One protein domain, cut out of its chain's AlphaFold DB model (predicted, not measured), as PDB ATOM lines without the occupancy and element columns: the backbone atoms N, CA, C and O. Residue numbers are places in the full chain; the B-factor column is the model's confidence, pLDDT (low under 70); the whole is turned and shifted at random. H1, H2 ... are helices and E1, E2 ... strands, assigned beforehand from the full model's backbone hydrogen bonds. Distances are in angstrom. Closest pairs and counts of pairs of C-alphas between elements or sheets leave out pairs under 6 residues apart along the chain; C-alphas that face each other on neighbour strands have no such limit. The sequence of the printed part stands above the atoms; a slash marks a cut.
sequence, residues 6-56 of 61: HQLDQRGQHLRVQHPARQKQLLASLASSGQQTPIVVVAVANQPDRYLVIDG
ATOM      1  N   HIS A   6      91.250  -1.276 -38.882       83.94
ATOM      2  CA  HIS A   6      89.957  -1.949 -38.720       83.94
ATOM      3  C   HIS A   6      89.690  -3.036 -39.776       83.94
ATOM      4  O   HIS A   6      88.822  -3.886 -39.580       83.94
ATOM      5  N   GLN A   7      90.432  -3.023 -40.886       87.81
ATOM      6  CA  GLN A   7      90.341  -4.028 -41.945       87.81
ATOM      7  C   GLN A   7      91.104  -5.311 -41.582       87.81
ATOM      8  O   GLN A   7      90.939  -6.340 -42.240       87.81
ATOM      9  N   LEU A   8      91.942  -5.269 -40.539       89.00
ATOM     10  CA  LEU A   8      92.834  -6.357 -40.159       89.00
ATOM     11  C   LEU A   8      92.189  -7.277 -39.116       89.00
ATOM     12  O   LEU A   8      91.957  -6.901 -37.969       89.00
ATOM     13  N   ASP A   9      91.967  -8.529 -39.501       85.00
ATOM     14  CA  ASP A   9      91.604  -9.608 -38.592       85.00
ATOM     15  C   ASP A   9      92.873 -10.179 -37.943       85.00
ATOM     16  O   ASP A   9      93.845 -10.550 -38.609       85.00
ATOM     17  N   GLN A  10      92.870 -10.238 -36.615       78.25
ATOM     18  CA  GLN A  10      94.024 -10.610 -35.806       78.25
ATOM     19  C   GLN A  10      93.908 -12.028 -35.228       78.25
ATOM     20  O   GLN A  10      94.483 -12.279 -34.171       78.25
ATOM     21  N   ARG A  11      93.195 -12.963 -35.870       83.00
ATOM     22  CA  ARG A  11      92.988 -14.338 -35.359       83.00
ATOM     23  C   ARG A  11      94.242 -14.968 -34.732       83.00
ATOM     24  O   ARG A  11      95.378 -14.746 -35.154       83.00
ATOM     25  N   GLY A  12      94.015 -15.751 -33.677       78.38
ATOM     26  CA  GLY A  12      95.081 -16.418 -32.929       78.38
ATOM     27  C   GLY A  12      95.845 -15.515 -31.955       78.38
ATOM     28  O   GLY A  12      96.880 -15.942 -31.456       78.38
ATOM     29  N   GLN A  13      95.362 -14.298 -31.643       83.25
ATOM     30  CA  GLN A  13      95.981 -13.435 -30.614       83.25
ATOM     31  C   GLN A  13      96.202 -14.169 -29.290       83.25
ATOM     32  O   GLN A  13      97.261 -14.041 -28.687       83.25
ATOM     33  N   HIS A  14      95.219 -14.972 -28.878       83.44
ATOM     34  CA  HIS A  14      95.241 -15.720 -27.622       83.44
ATOM     35  C   HIS A  14      96.314 -16.821 -27.576       83.44
ATOM     36  O   HIS A  14      96.638 -17.300 -26.498       83.44
ATOM     37  N   LEU A  15      96.884 -17.212 -28.722       86.50
ATOM     38  CA  LEU A  15      97.968 -18.201 -28.806       86.50
ATOM     39  C   LEU A  15      99.357 -17.549 -28.789       86.50
ATOM     40  O   LEU A  15     100.371 -18.244 -28.810       86.50
ATOM     41  N   ARG A  16      99.440 -16.212 -28.806       84.81
ATOM     42  CA  ARG A  16     100.717 -15.506 -28.940       84.81
ATOM     43  C   ARG A  16     101.407 -15.378 -27.590       84.81
ATOM     44  O   ARG A  16     100.859 -14.829 -26.640       84.81
ATOM     45  N   VAL A  17     102.670 -15.790 -27.549       88.69
ATOM     46  CA  VAL A  17     103.543 -15.552 -26.397       88.69
ATOM     47  C   VAL A  17     103.825 -14.055 -26.260       88.69
ATOM     48  O   VAL A  17     104.320 -13.408 -27.192       88.69
ATOM     49  N   GLN A  18     103.539 -13.516 -25.078       86.94
ATOM     50  CA  GLN A  18     103.826 -12.128 -24.734       86.94
ATOM     51  C   GLN A  18     105.268 -11.988 -24.231       86.94
ATOM     52  O   GLN A  18     105.732 -12.765 -23.403       86.94
ATOM     53  N   HIS A  19     105.989 -10.981 -24.733       91.56
ATOM     54  CA  HIS A  19     107.361 -10.676 -24.315       91.56
ATOM     55  C   HIS A  19     107.501  -9.160 -24.102       91.56
ATOM     56  O   HIS A  19     107.875  -8.439 -25.036       91.56
ATOM     57  N   PRO A  20     107.179  -8.655 -22.894       90.88
ATOM     58  CA  PRO A  20     106.988  -7.224 -22.646       90.88
ATOM     59  C   PRO A  20     108.193  -6.352 -23.017       90.88
ATOM     60  O   PRO A  20     108.025  -5.296 -23.619       90.88
ATOM     61  N   ALA A  21     109.416  -6.802 -22.720       94.50
ATOM     62  CA  ALA A  21     110.631  -6.059 -23.061       94.50
ATOM     63  C   ALA A  21     110.789  -5.872 -24.581       94.50
ATOM     64  O   ALA A  21     111.027  -4.764 -25.058       94.50
ATOM     65  N   ARG A  22     110.568  -6.943 -25.353       91.69
ATOM     66  CA  ARG A  22     110.652  -6.917 -26.819       91.69
ATOM     67  C   ARG A  22     109.544  -6.069 -27.437       91.69
ATOM     68  O   ARG A  22     109.765  -5.419 -28.451       91.69
ATOM     69  N   GLN A  23     108.359  -6.072 -26.830       92.00
ATOM     70  CA  GLN A  23     107.244  -5.232 -27.263       92.00
ATOM     71  C   GLN A  23     107.550  -3.747 -27.061       92.00
ATOM     72  O   GLN A  23     107.351  -2.965 -27.984       92.00
ATOM     73  N   LYS A  24     108.105  -3.358 -25.907       93.75
ATOM     74  CA  LYS A  24     108.534  -1.971 -25.662       93.75
ATOM     75  C   LYS A  24     109.583  -1.506 -26.674       93.75
ATOM     76  O   LYS A  24     109.456  -0.417 -27.217       93.75
ATOM     77  N   GLN A  25     110.580  -2.346 -26.960       95.00
ATOM     78  CA  GLN A  25     111.600  -2.052 -27.976       95.00
ATOM     79  C   GLN A  25     110.991  -1.876 -29.371       95.00
ATOM     80  O   GLN A  25     111.348  -0.945 -30.087       95.00
ATOM     81  N   LEU A  26     110.050  -2.747 -29.743       92.38
ATOM     82  CA  LEU A  26     109.361  -2.648 -31.024       92.38
ATOM     83  C   LEU A  26     108.545  -1.356 -31.131       92.38
ATOM     84  O   LEU A  26     108.662  -0.662 -32.133       92.38
ATOM     85  N   LEU A  27     107.770  -1.006 -30.102       93.81
ATOM     86  CA  LEU A  27     106.991   0.235 -30.081       93.81
ATOM     87  C   LEU A  27     107.887   1.474 -30.177       93.81
ATOM     88  O   LEU A  27     107.576   2.387 -30.936       93.81
ATOM     89  N   ALA A  28     109.021   1.488 -29.470       95.94
ATOM     90  CA  ALA A  28     109.993   2.574 -29.571       95.94
ATOM     91  C   ALA A  28     110.554   2.713 -30.998       95.94
ATOM     92  O   ALA A  28     110.625   3.819 -31.525       95.94
ATOM     93  N   SER A  29     110.892   1.594 -31.646       95.31
ATOM     94  CA  SER A  29     111.383   1.586 -33.029       95.31
ATOM     95  C   SER A  29     110.319   2.021 -34.041       95.31
ATOM     96  O   SER A  29     110.635   2.756 -34.975       95.31
ATOM     97  N   LEU A  30     109.066   1.592 -33.865       93.88
ATOM     98  CA  LEU A  30     107.954   2.016 -34.717       93.88
ATOM     99  C   LEU A  30     107.683   3.516 -34.561       93.88
ATOM    100  O   LEU A  30     107.450   4.195 -35.556       93.88
ATOM    101  N   ALA A  31     107.766   4.048 -33.341       94.06
ATOM    102  CA  ALA A  31     107.608   5.477 -33.092       94.06
ATOM    103  C   ALA A  31     108.746   6.312 -33.707       94.06
ATOM    104  O   ALA A  31     108.495   7.414 -34.186       94.06
ATOM    105  N   SER A  32     109.985   5.802 -33.711       96.38
ATOM    106  CA  SER A  32     111.139   6.537 -34.248       96.38
ATOM    107  C   SER A  32     111.229   6.500 -35.771       96.38
ATOM    108  O   SER A  32     111.577   7.497 -36.394       96.38
ATOM    109  N   SER A  33     110.961   5.339 -36.368       94.81
ATOM    110  CA  SER A  33     111.322   5.052 -37.764       94.81
ATOM    111  C   SER A  33     110.141   4.570 -38.601       94.81
ATOM    112  O   SER A  33     110.309   4.237 -39.776       94.81
ATOM    113  N   GLY A  34     108.950   4.506 -38.006       90.88
ATOM    114  CA  GLY A  34     107.789   3.884 -38.618       90.88
ATOM    115  C   GLY A  34     107.982   2.386 -38.837       90.88
ATOM    116  O   GLY A  34     108.898   1.736 -38.326       90.88
ATOM    117  N   GLN A  35     107.091   1.819 -39.639       90.69
ATOM    118  CA  GLN A  35     107.168   0.424 -40.033       90.69
ATOM    119  C   GLN A  35     108.045   0.267 -41.283       90.69
ATOM    120  O   GLN A  35     107.637   0.621 -42.384       90.69
ATOM    121  N   GLN A  36     109.233  -0.316 -41.125       92.38
ATOM    122  CA  GLN A  36     110.161  -0.543 -42.246       92.38
ATOM    123  C   GLN A  36     109.905  -1.846 -43.012       92.38
ATOM    124  O   GLN A  36     110.296  -1.983 -44.168       92.38
ATOM    125  N   THR A  37     109.256  -2.824 -42.378       90.75
ATOM    126  CA  THR A  37     108.950  -4.123 -42.988       90.75
ATOM    127  C   THR A  37     107.438  -4.301 -43.072       90.75
ATOM    128  O   THR A  37     106.777  -4.174 -42.034       90.75
ATOM    129  N   PRO A  38     106.877  -4.627 -44.249       90.44
ATOM    130  CA  PRO A  38     105.435  -4.783 -44.409       90.44
ATOM    131  C   PRO A  38     104.881  -5.917 -43.534       90.44
ATOM    132  O   PRO A  38     105.597  -6.840 -43.143       90.44
ATOM    133  N   ILE A  39     103.588  -5.832 -43.221       91.38
ATOM    134  CA  ILE A  39     102.806  -6.961 -42.702       91.38
ATOM    135  C   ILE A  39     102.266  -7.766 -43.880       91.38
ATOM    136  O   ILE A  39     101.919  -7.196 -44.915       91.38
ATOM    137  N   VAL A  40     102.189  -9.085 -43.723       92.00
ATOM    138  CA  VAL A  40     101.654  -9.965 -44.764       92.00
ATOM    139  C   VAL A  40     100.228 -10.320 -44.399       92.00
ATOM    140  O   VAL A  40      99.956 -10.759 -43.277       92.00
ATOM    141  N   VAL A  41      99.322 -10.130 -45.350       93.31
ATOM    142  CA  VAL A  41      97.897 -10.368 -45.161       93.31
ATOM    143  C   VAL A  41      97.313 -11.169 -46.315       93.31
ATOM    144  O   VAL A  41      97.841 -11.151 -47.425       93.31
ATOM    145  N   VAL A  42      96.194 -11.839 -46.055       93.06
ATOM    146  CA  VAL A  42      95.382 -12.525 -47.068       93.06
ATOM    147  C   VAL A  42      93.947 -12.018 -47.006       93.06
ATOM    148  O   VAL A  42      93.432 -11.749 -45.922       93.06
ATOM    149  N   ALA A  43      93.294 -11.869 -48.158       93.75
ATOM    150  CA  ALA A  43      91.887 -11.483 -48.206       93.75
ATOM    151  C   ALA A  43      91.009 -12.585 -47.594       93.75
ATOM    152  O   ALA A  43      91.232 -13.776 -47.833       93.75
ATOM    153  N   VAL A  44      90.009 -12.195 -46.808       92.50
ATOM    154  CA  VAL A  44      89.039 -13.138 -46.244       92.50
ATOM    155  C   VAL A  44      87.939 -13.393 -47.275       92.50
ATOM    156  O   VAL A  44      87.310 -12.464 -47.779       92.50
ATOM    157  N   ALA A  45      87.691 -14.667 -47.589       91.19
ATOM    158  CA  ALA A  45      86.651 -15.048 -48.541       91.19
ATOM    159  C   ALA A  45      85.279 -14.494 -48.119       91.19
ATOM    160  O   ALA A  45      84.898 -14.579 -46.950       91.19
ATOM    161  N   ASN A  46      84.537 -13.950 -49.089       90.56
ATOM    162  CA  ASN A  46      83.205 -13.360 -48.907       90.56
ATOM    163  C   ASN A  46      83.145 -12.171 -47.926       90.56
ATOM    164  O   ASN A  46      82.062 -11.826 -47.458       90.56
ATOM    165  N   GLN A  47      84.280 -11.541 -47.607       89.56
ATOM    166  CA  GLN A  47      84.337 -10.337 -46.778       89.56
ATOM    167  C   GLN A  47      85.203  -9.285 -47.478       89.56
ATOM    168  O   GLN A  47      86.427  -9.295 -47.312       89.56
ATOM    169  N   PRO A  48      84.600  -8.401 -48.297       87.44
ATOM    170  CA  PRO A  48      85.346  -7.314 -48.917       87.44
ATOM    171  C   PRO A  48      85.975  -6.445 -47.826       87.44
ATOM    172  O   PRO A  48      85.433  -6.325 -46.726       87.44
ATOM    173  N   ASP A  49      87.149  -5.890 -48.121       88.94
ATOM    174  CA  ASP A  49      87.887  -5.011 -47.208       88.94
ATOM    175  C   ASP A  49      88.289  -5.651 -45.867       88.94
ATOM    176  O   ASP A  49      88.644  -4.950 -44.919       88.94
ATOM    177  N   ARG A  50      88.279  -6.990 -45.783       91.25
ATOM    178  CA  ARG A  50      88.729  -7.752 -44.614       91.25
ATOM    179  C   ARG A  50      89.955  -8.587 -44.956       91.25
ATOM    180  O   ARG A  50      89.937  -9.418 -45.867       91.25
ATOM    181  N   TYR A  51      91.005  -8.418 -44.164       93.06
ATOM    182  CA  TYR A  51      92.293  -9.058 -44.380       93.06
ATOM    183  C   TYR A  51      92.773  -9.756 -43.117       93.06
ATOM    184  O   TYR A  51      92.861  -9.153 -42.053       93.06
ATOM    185  N   LEU A  52      93.116 -11.033 -43.228       91.81
ATOM    186  CA  LEU A  52      93.735 -11.786 -42.148       91.81
ATOM    187  C   LEU A  52      95.242 -11.555 -42.176       91.81
ATOM    188  O   LEU A  52      95.888 -11.830 -43.187       91.81
ATOM    189  N   VAL A  53      95.811 -11.099 -41.062       91.88
ATOM    190  CA  VAL A  53      97.270 -11.039 -40.905       91.88
ATOM    191  C   VAL A  53      97.816 -12.460 -40.809       91.88
ATOM    192  O   VAL A  53      97.311 -13.243 -40.012       91.88
ATOM    193  N   ILE A  54      98.843 -12.779 -41.599       91.38
ATOM    194  CA  ILE A  54      99.545 -14.071 -41.550       91.38
ATOM    195  C   ILE A  54     101.002 -13.940 -41.087       91.38
ATOM    196  O   ILE A  54     101.539 -14.890 -40.522       91.38
ATOM    197  N   ASP A  55     101.610 -12.754 -41.232       90.12
ATOM    198  CA  ASP A  55     102.897 -12.397 -40.625       90.12
ATOM    199  C   ASP A  55     102.925 -10.928 -40.170       90.12
ATOM    200  O   ASP A  55     102.244 -10.055 -40.710       90.12
ATOM    201  N   GLY A  56     103.746 -10.645 -39.159       88.44
ATOM    202  CA  GLY A  56     103.929  -9.305 -38.611       88.44
ATOM    203  C   GLY A  56     102.923  -8.896 -37.557       88.44
ATOM    204  O   GLY A  56     102.829  -7.724 -37.221       88.44
TER     205      GLY A  56
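Overview. This is residues 6 to 56 of the 61 residues of a protein of Acidobacteria bacterium (UniProt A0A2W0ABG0). The model is a wide open loop of chain, with a two-stranded hairpin, E1 and E2, on one side and a single helix, H1, across from it. Residues 13 to 19 lead out to the helix and residues 34 to 39 lead back to the hairpin, and the space between is empty. The printed part has 51 residues, with one named helix and two named strands in the order H1, E1, E2. The sheet, order E1 - E2, is antiparallel, and the class is mixed, helices and strands, with under half of the residues in named elements. The whole is loose, with a radius of gyration of the C-alphas of 13.2 A and spans of 38 by 25 by 16 A.

Arrangement. Residues 6 to 19 hold no named element, but residues 8 to 9 pair, parallel, with residues 51 to 52 of strand E2, residues 51 to 55. Residues 13 to 25, of which 20 to 25 belong to helix H1, residues 20 to 33, stand free. Residues 28 to 34, of which 28 to 33 belong to H1, also stand free. In H1 every O i to N i+4 pair is within hydrogen-bond range. H1 and E2 are apart. Strand E1, residues 40 to 43, and E2 form a hairpin, antiparallel neighbours with 151 degrees between their directions. C-alphas 41 and 53 face each other at 4.4 A. N 52 and O 42, 2.8 A apart, and N 42 and O 52, 2.9 A apart, are within hydrogen-bond range.

Along the chain. H1 runs 20.0 A from C-alpha 20 at (106.988, -7.224, -22.646) to C-alpha 33 at (111.322, 5.052, -37.764). E1 is 10.5 A long, from Val 40 to Ala 43. E2 is 11.7 A long, from Tyr 51 to Asp 55, with C-alpha 55 at (102.897, -12.397, -40.625).

Size, cuts and confidence. The two C-alphas farthest apart, those of Ala 21 and Asn 46, are 38.4 A apart. The printed part has no cut. The links H1 to E1 and E1 to E2 are short. The mean pLDDT of the printed part is 90.2, and no printed residue is under 70.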